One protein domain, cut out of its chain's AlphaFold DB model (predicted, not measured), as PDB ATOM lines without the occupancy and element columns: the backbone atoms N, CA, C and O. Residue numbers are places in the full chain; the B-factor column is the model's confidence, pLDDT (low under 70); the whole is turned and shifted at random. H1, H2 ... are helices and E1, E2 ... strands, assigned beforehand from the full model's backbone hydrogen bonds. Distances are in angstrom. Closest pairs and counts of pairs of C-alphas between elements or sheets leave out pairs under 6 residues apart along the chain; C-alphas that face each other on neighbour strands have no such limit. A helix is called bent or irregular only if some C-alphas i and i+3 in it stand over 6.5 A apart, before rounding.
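This is residues 2 to 36 and 265 to 283 of the 323 residues of the protein "Hypothetical protein" of Phaeocystis cordata (UniProt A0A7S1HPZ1). A two-stranded antiparallel ribbon, E1 and E2, has two short helices, H1 and H2, packed on it, and residues 12 to 13 pair antiparallel with E2. After E2, residues 270 to 283 form a long tail without named elements. The printed part has 54 residues, in the order H1, H2, E1, E2; the class is mixed, with 25 residues in named elements, under half. It is compact, radius of gyration of the C-alphas 10.3 A, spanning 27 by 24 by 15 A.

Find C-alpha 30 at (295.641, -48.622, 55.621); E1, residues 30 to 36, runs 20.3 A from there. E2, residues 265 to 269, covers 13.5 A, ending at (291.210, -50.026, 54.437). H2 is residues 18 to 25, 11.1 A; H1 is residues 2 to 6.

In E1 and E2, N 31 and O 268 are within hydrogen-bond range at 2.8 A. The closest C-alphas of H2 and E1, Arg 25 and Thr 32, are 6.5 A apart; those of H1 and E2, Leu 5 and Ser 269, 7.0 A. H1 and H2 only just touch, with 3 pairs of C-alphas within 8 A, closest Ala 2 and Thr 20 at 7.1 A. H2 is only just irregular, C-alphas 19 and 22 being 6.8 A apart. The O i to N i+4 pair of H1 is within hydrogen-bond range; in H2, 2 of 4 are.

Residues 37 to 264 are not printed; C-alphas 36 and 265 stand 9.1 A apart across the cut. The link H1 to H2 is long. No printed residue is under 70 in pLDDT.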
ATOM      1  N   ALA A   2     290.221 -42.172  62.979       83.50
ATOM      2  CA  ALA A   2     291.566 -42.744  62.812       83.50
ATOM      3  C   ALA A   2     291.762 -44.088  63.543       83.50
ATOM      4  O   ALA A   2     292.013 -45.104  62.906       83.50
ATOM      5  N   GLU A   3     291.534 -44.123  64.858       87.38
ATOM      6  CA  GLU A   3     291.666 -45.349  65.663       87.38
ATOM      7  C   GLU A   3     290.709 -46.467  65.229       87.38
ATOM      8  O   GLU A   3     291.071 -47.639  65.220       87.38
ATOM      9  N   ALA A   4     289.490 -46.116  64.809       89.00
ATOM     10  CA  ALA A   4     288.528 -47.095  64.313       89.00
ATOM     11  C   ALA A   4     288.980 -47.727  62.990       89.00
ATOM     12  O   ALA A   4     288.749 -48.914  62.777       89.00
ATOM     13  N   LEU A   5     289.638 -46.954  62.121       90.31
ATOM     14  CA  LEU A   5     290.215 -47.452  60.875       90.31
ATOM     15  C   LEU A   5     291.386 -48.397  61.161       90.31
ATOM     16  O   LEU A   5     291.415 -49.502  60.628       90.31
ATOM     17  N   LYS A   6     292.294 -48.006  62.065       86.75
ATOM     18  CA  LYS A   6     293.423 -48.844  62.508       86.75
ATOM     19  C   LYS A   6     292.962 -50.166  63.120       86.75
ATOM     20  O   LYS A   6     293.518 -51.220  62.838       86.75
ATOM     21  N   ALA A   7     291.900 -50.121  63.921       89.56
ATOM     22  CA  ALA A   7     291.296 -51.301  64.530       89.56
ATOM     23  C   ALA A   7     290.463 -52.155  63.551       89.56
ATOM     24  O   ALA A   7     289.876 -53.153  63.968       89.56
ATOM     25  N   GLY A   8     290.349 -51.763  62.276       87.88
ATOM     26  CA  GLY A   8     289.531 -52.459  61.278       87.88
ATOM     27  C   GLY A   8     288.020 -52.381  61.533       87.88
ATOM     28  O   GLY A   8     287.261 -53.166  60.967       87.88
ATOM     29  N   MET A   9     287.568 -51.453  62.383       91.25
ATOM     30  CA  MET A   9     286.149 -51.240  62.692       91.25
ATOM     31  C   MET A   9     285.418 -50.463  61.592       91.25
ATOM     32  O   MET A   9     284.198 -50.561  61.484       91.25
ATOM     33  N   VAL A  10     286.149 -49.692  60.779       91.75
ATOM     34  CA  VAL A  10     285.615 -48.970  59.615       91.75
ATOM     35  C   VAL A  10     286.520 -49.160  58.402       91.75
ATOM     36  O   VAL A  10     287.731 -49.289  58.545       91.75
ATOM     37  N   ASP A  11     285.936 -49.147  57.204       89.56
ATOM     38  CA  ASP A  11     286.682 -49.217  55.938       89.56
ATOM     39  C   ASP A  11     287.042 -47.852  55.366       89.56
ATOM     40  O   ASP A  11     288.000 -47.733  54.608       89.56
ATOM     41  N   VAL A  12     286.257 -46.832  55.706       90.38
ATOM     42  CA  VAL A  12     286.412 -45.476  55.191       90.38
ATOM     43  C   VAL A  12     286.283 -44.500  56.352       90.38
ATOM     44  O   VAL A  12     285.293 -44.520  57.083       90.38
ATOM     45  N   ALA A  13     287.282 -43.641  56.517       90.62
ATOM     46  CA  ALA A  13     287.325 -42.600  57.533       90.62
ATOM     47  C   ALA A  13     287.552 -41.241  56.862       90.62
ATOM     48  O   ALA A  13     288.661 -40.957  56.419       90.62
ATOM     49  N   PHE A  14     286.508 -40.416  56.775       87.50
ATOM     50  CA  PHE A  14     286.597 -39.050  56.248       87.50
ATOM     51  C   PHE A  14     287.072 -38.050  57.305       87.50
ATOM     52  O   PHE A  14     286.965 -38.306  58.504       87.50
ATOM     53  N   HIS A  15     287.561 -36.903  56.828       82.44
ATOM     54  CA  HIS A  15     288.008 -35.764  57.638       82.44
ATOM     55  C   HIS A  15     289.071 -36.160  58.666       82.44
ATOM     56  O   HIS A  15     289.017 -35.737  59.821       82.44
ATOM     57  N   LEU A  16     290.028 -37.003  58.262       86.81
ATOM     58  CA  LEU A  16     291.142 -37.337  59.141       86.81
ATOM     59  C   LEU A  16     291.937 -36.063  59.466       86.81
ATOM     60  O   LEU A  16     292.387 -35.393  58.532       86.81
ATOM     61  N   PRO A  17     292.125 -35.732  60.757       85.88
ATOM     62  CA  PRO A  17     292.967 -34.615  61.160       85.88
ATOM     63  C   PRO A  17     294.399 -34.815  60.666       85.88
ATOM     64  O   PRO A  17     294.903 -35.943  60.633       85.88
ATOM     65  N   ILE A  18     295.056 -33.734  60.252       86.81
ATOM     66  CA  ILE A  18     296.335 -33.854  59.552       86.81
ATOM     67  C   ILE A  18     297.465 -34.415  60.419       86.81
ATOM     68  O   ILE A  18     298.294 -35.192  59.946       86.81
ATOM     69  N   ASP A  19     297.449 -34.088  61.706       85.94
ATOM     70  CA  ASP A  19     298.353 -34.600  62.734       85.94
ATOM     71  C   ASP A  19     298.249 -36.123  62.914       85.94
ATOM     72  O   ASP A  19     299.224 -36.769  63.300       85.94
ATOM     73  N   THR A  20     297.112 -36.726  62.553       87.25
ATOM     74  CA  THR A  20     296.942 -38.187  62.567       87.25
ATOM     75  C   THR A  20     297.527 -38.877  61.333       87.25
ATOM     76  O   THR A  20     297.830 -40.071  61.390       87.25
ATOM     77  N   LEU A  21     297.733 -38.163  60.217       87.56
ATOM     78  CA  LEU A  21     298.152 -38.779  58.953       87.56
ATOM     79  C   LEU A  21     299.522 -39.460  59.002       87.56
ATOM     80  O   LEU A  21     299.613 -40.546  58.432       87.56
ATOM     81  N   PRO A  22     300.578 -38.906  59.636       89.31
ATOM     82  CA  PRO A  22     301.862 -39.597  59.731       89.31
ATOM     83  C   PRO A  22     301.713 -40.980  60.366       89.31
ATOM     84  O   PRO A  22     302.135 -41.969  59.779       89.31
ATOM     85  N   ALA A  23     301.006 -41.056  61.496       88.81
ATOM     86  CA  ALA A  23     300.777 -42.313  62.193       88.81
ATOM     87  C   ALA A  23     299.885 -43.272  61.396       88.81
ATOM     88  O   ALA A  23     300.068 -44.471  61.503       88.81
ATOM     89  N   ILE A  24     298.902 -42.780  60.635       88.19
ATOM     90  CA  ILE A  24     298.015 -43.625  59.817       88.19
ATOM     91  C   ILE A  24     298.734 -44.170  58.575       88.19
ATOM     92  O   ILE A  24     298.469 -45.294  58.166       88.19
ATOM     93  N   ARG A  25     299.643 -43.396  57.970       89.00
ATOM     94  CA  ARG A  25     300.413 -43.807  56.779       89.00
ATOM     95  C   ARG A  25     301.405 -44.937  57.055       89.00
ATOM     96  O   ARG A  25     301.836 -45.590  56.111       89.00
ATOM     97  N   GLU A  26     301.783 -45.132  58.315       91.00
ATOM     98  CA  GLU A  26     302.671 -46.213  58.753       91.00
ATOM     99  C   GLU A  26     301.921 -47.519  59.069       91.00
ATOM    100  O   GLU A  26     302.561 -48.544  59.288       91.00
ATOM    101  N   GLU A  27     300.583 -47.507  59.092       91.69
ATOM    102  CA  GLU A  27     299.778 -48.680  59.444       91.69
ATOM    103  C   GLU A  27     299.611 -49.630  58.255       91.69
ATOM    104  O   GLU A  27     299.138 -49.250  57.178       91.69
ATOM    105  N   ASP A  28     299.942 -50.902  58.472       90.56
ATOM    106  CA  ASP A  28     299.794 -51.941  57.458       90.56
ATOM    107  C   ASP A  28     298.319 -52.124  57.059       90.56
ATOM    108  O   ASP A  28     297.433 -52.315  57.892       90.56
ATOM    109  N   GLY A  29     298.051 -52.113  55.751       88.69
ATOM    110  CA  GLY A  29     296.703 -52.303  55.208       88.69
ATOM    111  C   GLY A  29     295.792 -51.077  55.324       88.69
ATOM    112  O   GLY A  29     294.589 -51.197  55.073       88.69
ATOM    113  N   VAL A  30     296.341 -49.908  55.666       93.00
ATOM    114  CA  VAL A  30     295.641 -48.622  55.621       93.00
ATOM    115  C   VAL A  30     296.251 -47.726  54.543       93.00
ATOM    116  O   VAL A  30     297.463 -47.600  54.405       93.00
ATOM    117  N   HIS A  31     295.390 -47.070  53.769       92.75
ATOM    118  CA  HIS A  31     295.759 -46.155  52.693       92.75
ATOM    119  C   HIS A  31     295.164 -44.781  52.957       92.75
ATOM    120  O   HIS A  31     293.992 -44.665  53.299       92.75
ATOM    121  N   THR A  32     295.938 -43.720  52.745       92.19
ATOM    122  CA  THR A  32     295.433 -42.343  52.851       92.19
ATOM    123  C   THR A  32     295.353 -41.690  51.482       92.19
ATOM    124  O   THR A  32     296.303 -41.789  50.703       92.19
ATOM    125  N   LYS A  33     294.273 -40.957  51.210       90.44
ATOM    126  CA  LYS A  33     294.155 -40.072  50.047       90.44
ATOM    127  C   LYS A  33     293.818 -38.658  50.504       90.44
ATOM    128  O   LYS A  33     292.953 -38.485  51.358       90.44
ATOM    129  N   SER A  34     294.485 -37.677  49.907       88.69
ATOM    130  CA  SER A  34     294.110 -36.263  49.991       88.69
ATOM    131  C   SER A  34     293.372 -35.876  48.718       88.69
ATOM    132  O   SER A  34     293.716 -36.371  47.642       88.69
ATOM    133  N   PHE A  35     292.357 -35.034  48.837       85.31
ATOM    134  CA  PHE A  35     291.586 -34.558  47.700       85.31
ATOM    135  C   PHE A  35     291.039 -33.162  47.977       85.31
ATOM    136  O   PHE A  35     290.608 -32.876  49.095       85.31
ATOM    137  N   GLU A  36     291.031 -32.334  46.937       80.69
ATOM    138  CA  GLU A  36     290.403 -31.020  46.968       80.69
ATOM    139  C   GLU A  36     288.899 -31.182  47.209       80.69
ATOM    140  O   GLU A  36     288.262 -32.108  46.686       80.69
ATOM    141  N   HIS A 265     291.286 -35.264  53.908       88.56
ATOM    142  CA  HIS A 265     291.982 -36.535  53.973       88.56
ATOM    143  C   HIS A 265     291.006 -37.652  54.310       88.56
ATOM    144  O   HIS A 265     290.220 -37.560  55.259       88.56
ATOM    145  N   VAL A 266     291.077 -38.722  53.524       90.62
ATOM    146  CA  VAL A 266     290.331 -39.956  53.747       90.62
ATOM    147  C   VAL A 266     291.298 -41.099  54.005       90.62
ATOM    148  O   VAL A 266     292.287 -41.271  53.288       90.62
ATOM    149  N   GLY A 267     291.010 -41.877  55.041       92.62
ATOM    150  CA  GLY A 267     291.651 -43.156  55.296       92.62
ATOM    151  C   GLY A 267     290.789 -44.288  54.756       92.62
ATOM    152  O   GLY A 267     289.567 -44.266  54.907       92.62
ATOM    153  N   LEU A 268     291.431 -45.254  54.118       93.06
ATOM    154  CA  LEU A 268     290.818 -46.378  53.428       93.06
ATOM    155  C   LEU A 268     291.471 -47.667  53.915       93.06
ATOM    156  O   LEU A 268     292.695 -47.748  53.982       93.06
ATOM    157  N   SER A 269     290.675 -48.682  54.226       92.88
ATOM    158  CA  SER A 269     291.210 -50.026  54.437       92.88
ATOM    159  C   SER A 269     291.725 -50.606  53.116       92.88
ATOM    160  O   SER A 269     291.333 -50.168  52.030       92.88
ATOM    161  N   GLU A 270     292.559 -51.646  53.192       91.19
ATOM    162  CA  GLU A 270     293.021 -52.407  52.022       91.19
ATOM    163  C   GLU A 270     291.852 -52.835  51.127       91.19
ATOM    164  O   GLU A 270     291.971 -52.825  49.902       91.19
ATOM    165  N   ARG A 271     290.700 -53.154  51.738       88.75
ATOM    166  CA  ARG A 271     289.513 -53.635  51.029       88.75
ATOM    167  C   ARG A 271     289.034 -52.624  50.005       88.75
ATOM    168  O   ARG A 271     288.784 -53.049  48.892       88.75
ATOM    169  N   VAL A 272     288.975 -51.342  50.375       89.25
ATOM    170  CA  VAL A 272     288.411 -50.232  49.584       89.25
ATOM    171  C   VAL A 272     289.470 -49.227  49.123       89.25
ATOM    172  O   VAL A 272     289.153 -48.079  48.805       89.25
ATOM    173  N   ARG A 273     290.744 -49.632  49.063       88.81
ATOM    174  CA  ARG A 273     291.877 -48.748  48.729       88.81
ATOM    175  C   ARG A 273     291.710 -47.999  47.404       88.81
ATOM    176  O   ARG A 273     292.231 -46.895  47.246       88.81
ATOM    177  N   ASP A 274     290.958 -48.564  46.459       87.62
ATOM    178  CA  ASP A 274     290.728 -47.996  45.129       87.62
ATOM    179  C   ASP A 274     289.589 -46.961  45.093       87.62
ATOM    180  O   ASP A 274     289.452 -46.241  44.100       87.62
ATOM    181  N   TYR A 275     288.850 -46.783  46.198       86.94
ATOM    182  CA  TYR A 275     287.820 -45.751  46.341       86.94
ATOM    183  C   TYR A 275     288.355 -44.359  45.981       86.94
ATOM    184  O   TYR A 275     289.420 -43.935  46.441       86.94
ATOM    185  N   LYS A 276     287.609 -43.631  45.147       86.56
ATOM    186  CA  LYS A 276     287.943 -42.264  44.735       86.56
ATOM    187  C   LYS A 276     286.942 -41.279  45.345       86.56
ATOM    188  O   LYS A 276     285.775 -41.317  44.936       86.56
ATOM    189  N   PRO A 277     287.375 -40.411  46.278       84.69
ATOM    190  CA  PRO A 277     286.546 -39.314  46.759       84.69
ATOM    191  C   PRO A 277     286.343 -38.275  45.646       84.69
ATOM    192  O   PRO A 277     287.210 -38.094  44.792       84.69
ATOM    193  N   TRP A 278     285.175 -37.632  45.627       79.00
ATOM    194  CA  TRP A 278     284.743 -36.708  44.564       79.00
ATOM    195  C   TRP A 278     284.762 -35.230  44.980       79.00
ATOM    196  O   TRP A 278     284.163 -34.401  44.306       79.00
ATOM    197  N   GLY A 279     285.403 -34.887  46.102       74.81
ATOM    198  CA  GLY A 279     285.467 -33.492  46.561       74.81
ATOM    199  C   GLY A 279     284.148 -32.925  47.100       74.81
ATOM    200  O   GLY A 279     284.068 -31.742  47.407       74.81
ATOM    201  N   SER A 280     283.119 -33.765  47.249       71.62
ATOM    202  CA  SER A 280     281.815 -33.419  47.816       71.62
ATOM    203  C   SER A 280     281.471 -34.373  48.959       71.62
ATOM    204  O   SER A 280     281.649 -35.587  48.834       71.62
ATOM    205  N   ASP A 281     280.948 -33.828  50.054       70.81
ATOM    206  CA  ASP A 281     280.398 -34.573  51.190       70.81
ATOM    207  C   ASP A 281     279.008 -35.167  50.911       70.81
ATOM    208  O   ASP A 281     278.544 -36.024  51.661       70.81
ATOM    209  N   TYR A 282     278.358 -34.793  49.803       75.25
ATOM    210  CA  TYR A 282     277.037 -35.315  49.432       75.25
ATOM    211  C   TYR A 282     277.089 -36.673  48.719       75.25
ATOM    212  O   TYR A 282     276.123 -37.434  48.762       75.25
ATOM    213  N   TYR A 283     278.212 -36.999  48.069       75.50
ATOM    214  CA  TYR A 283     278.352 -38.185  47.213       75.50
ATOM    215  C   TYR A 283     279.434 -39.144  47.720       75.50
ATOM    216  O   TYR A 283     280.350 -39.527  46.990       75.50
TER     217      TYR A 283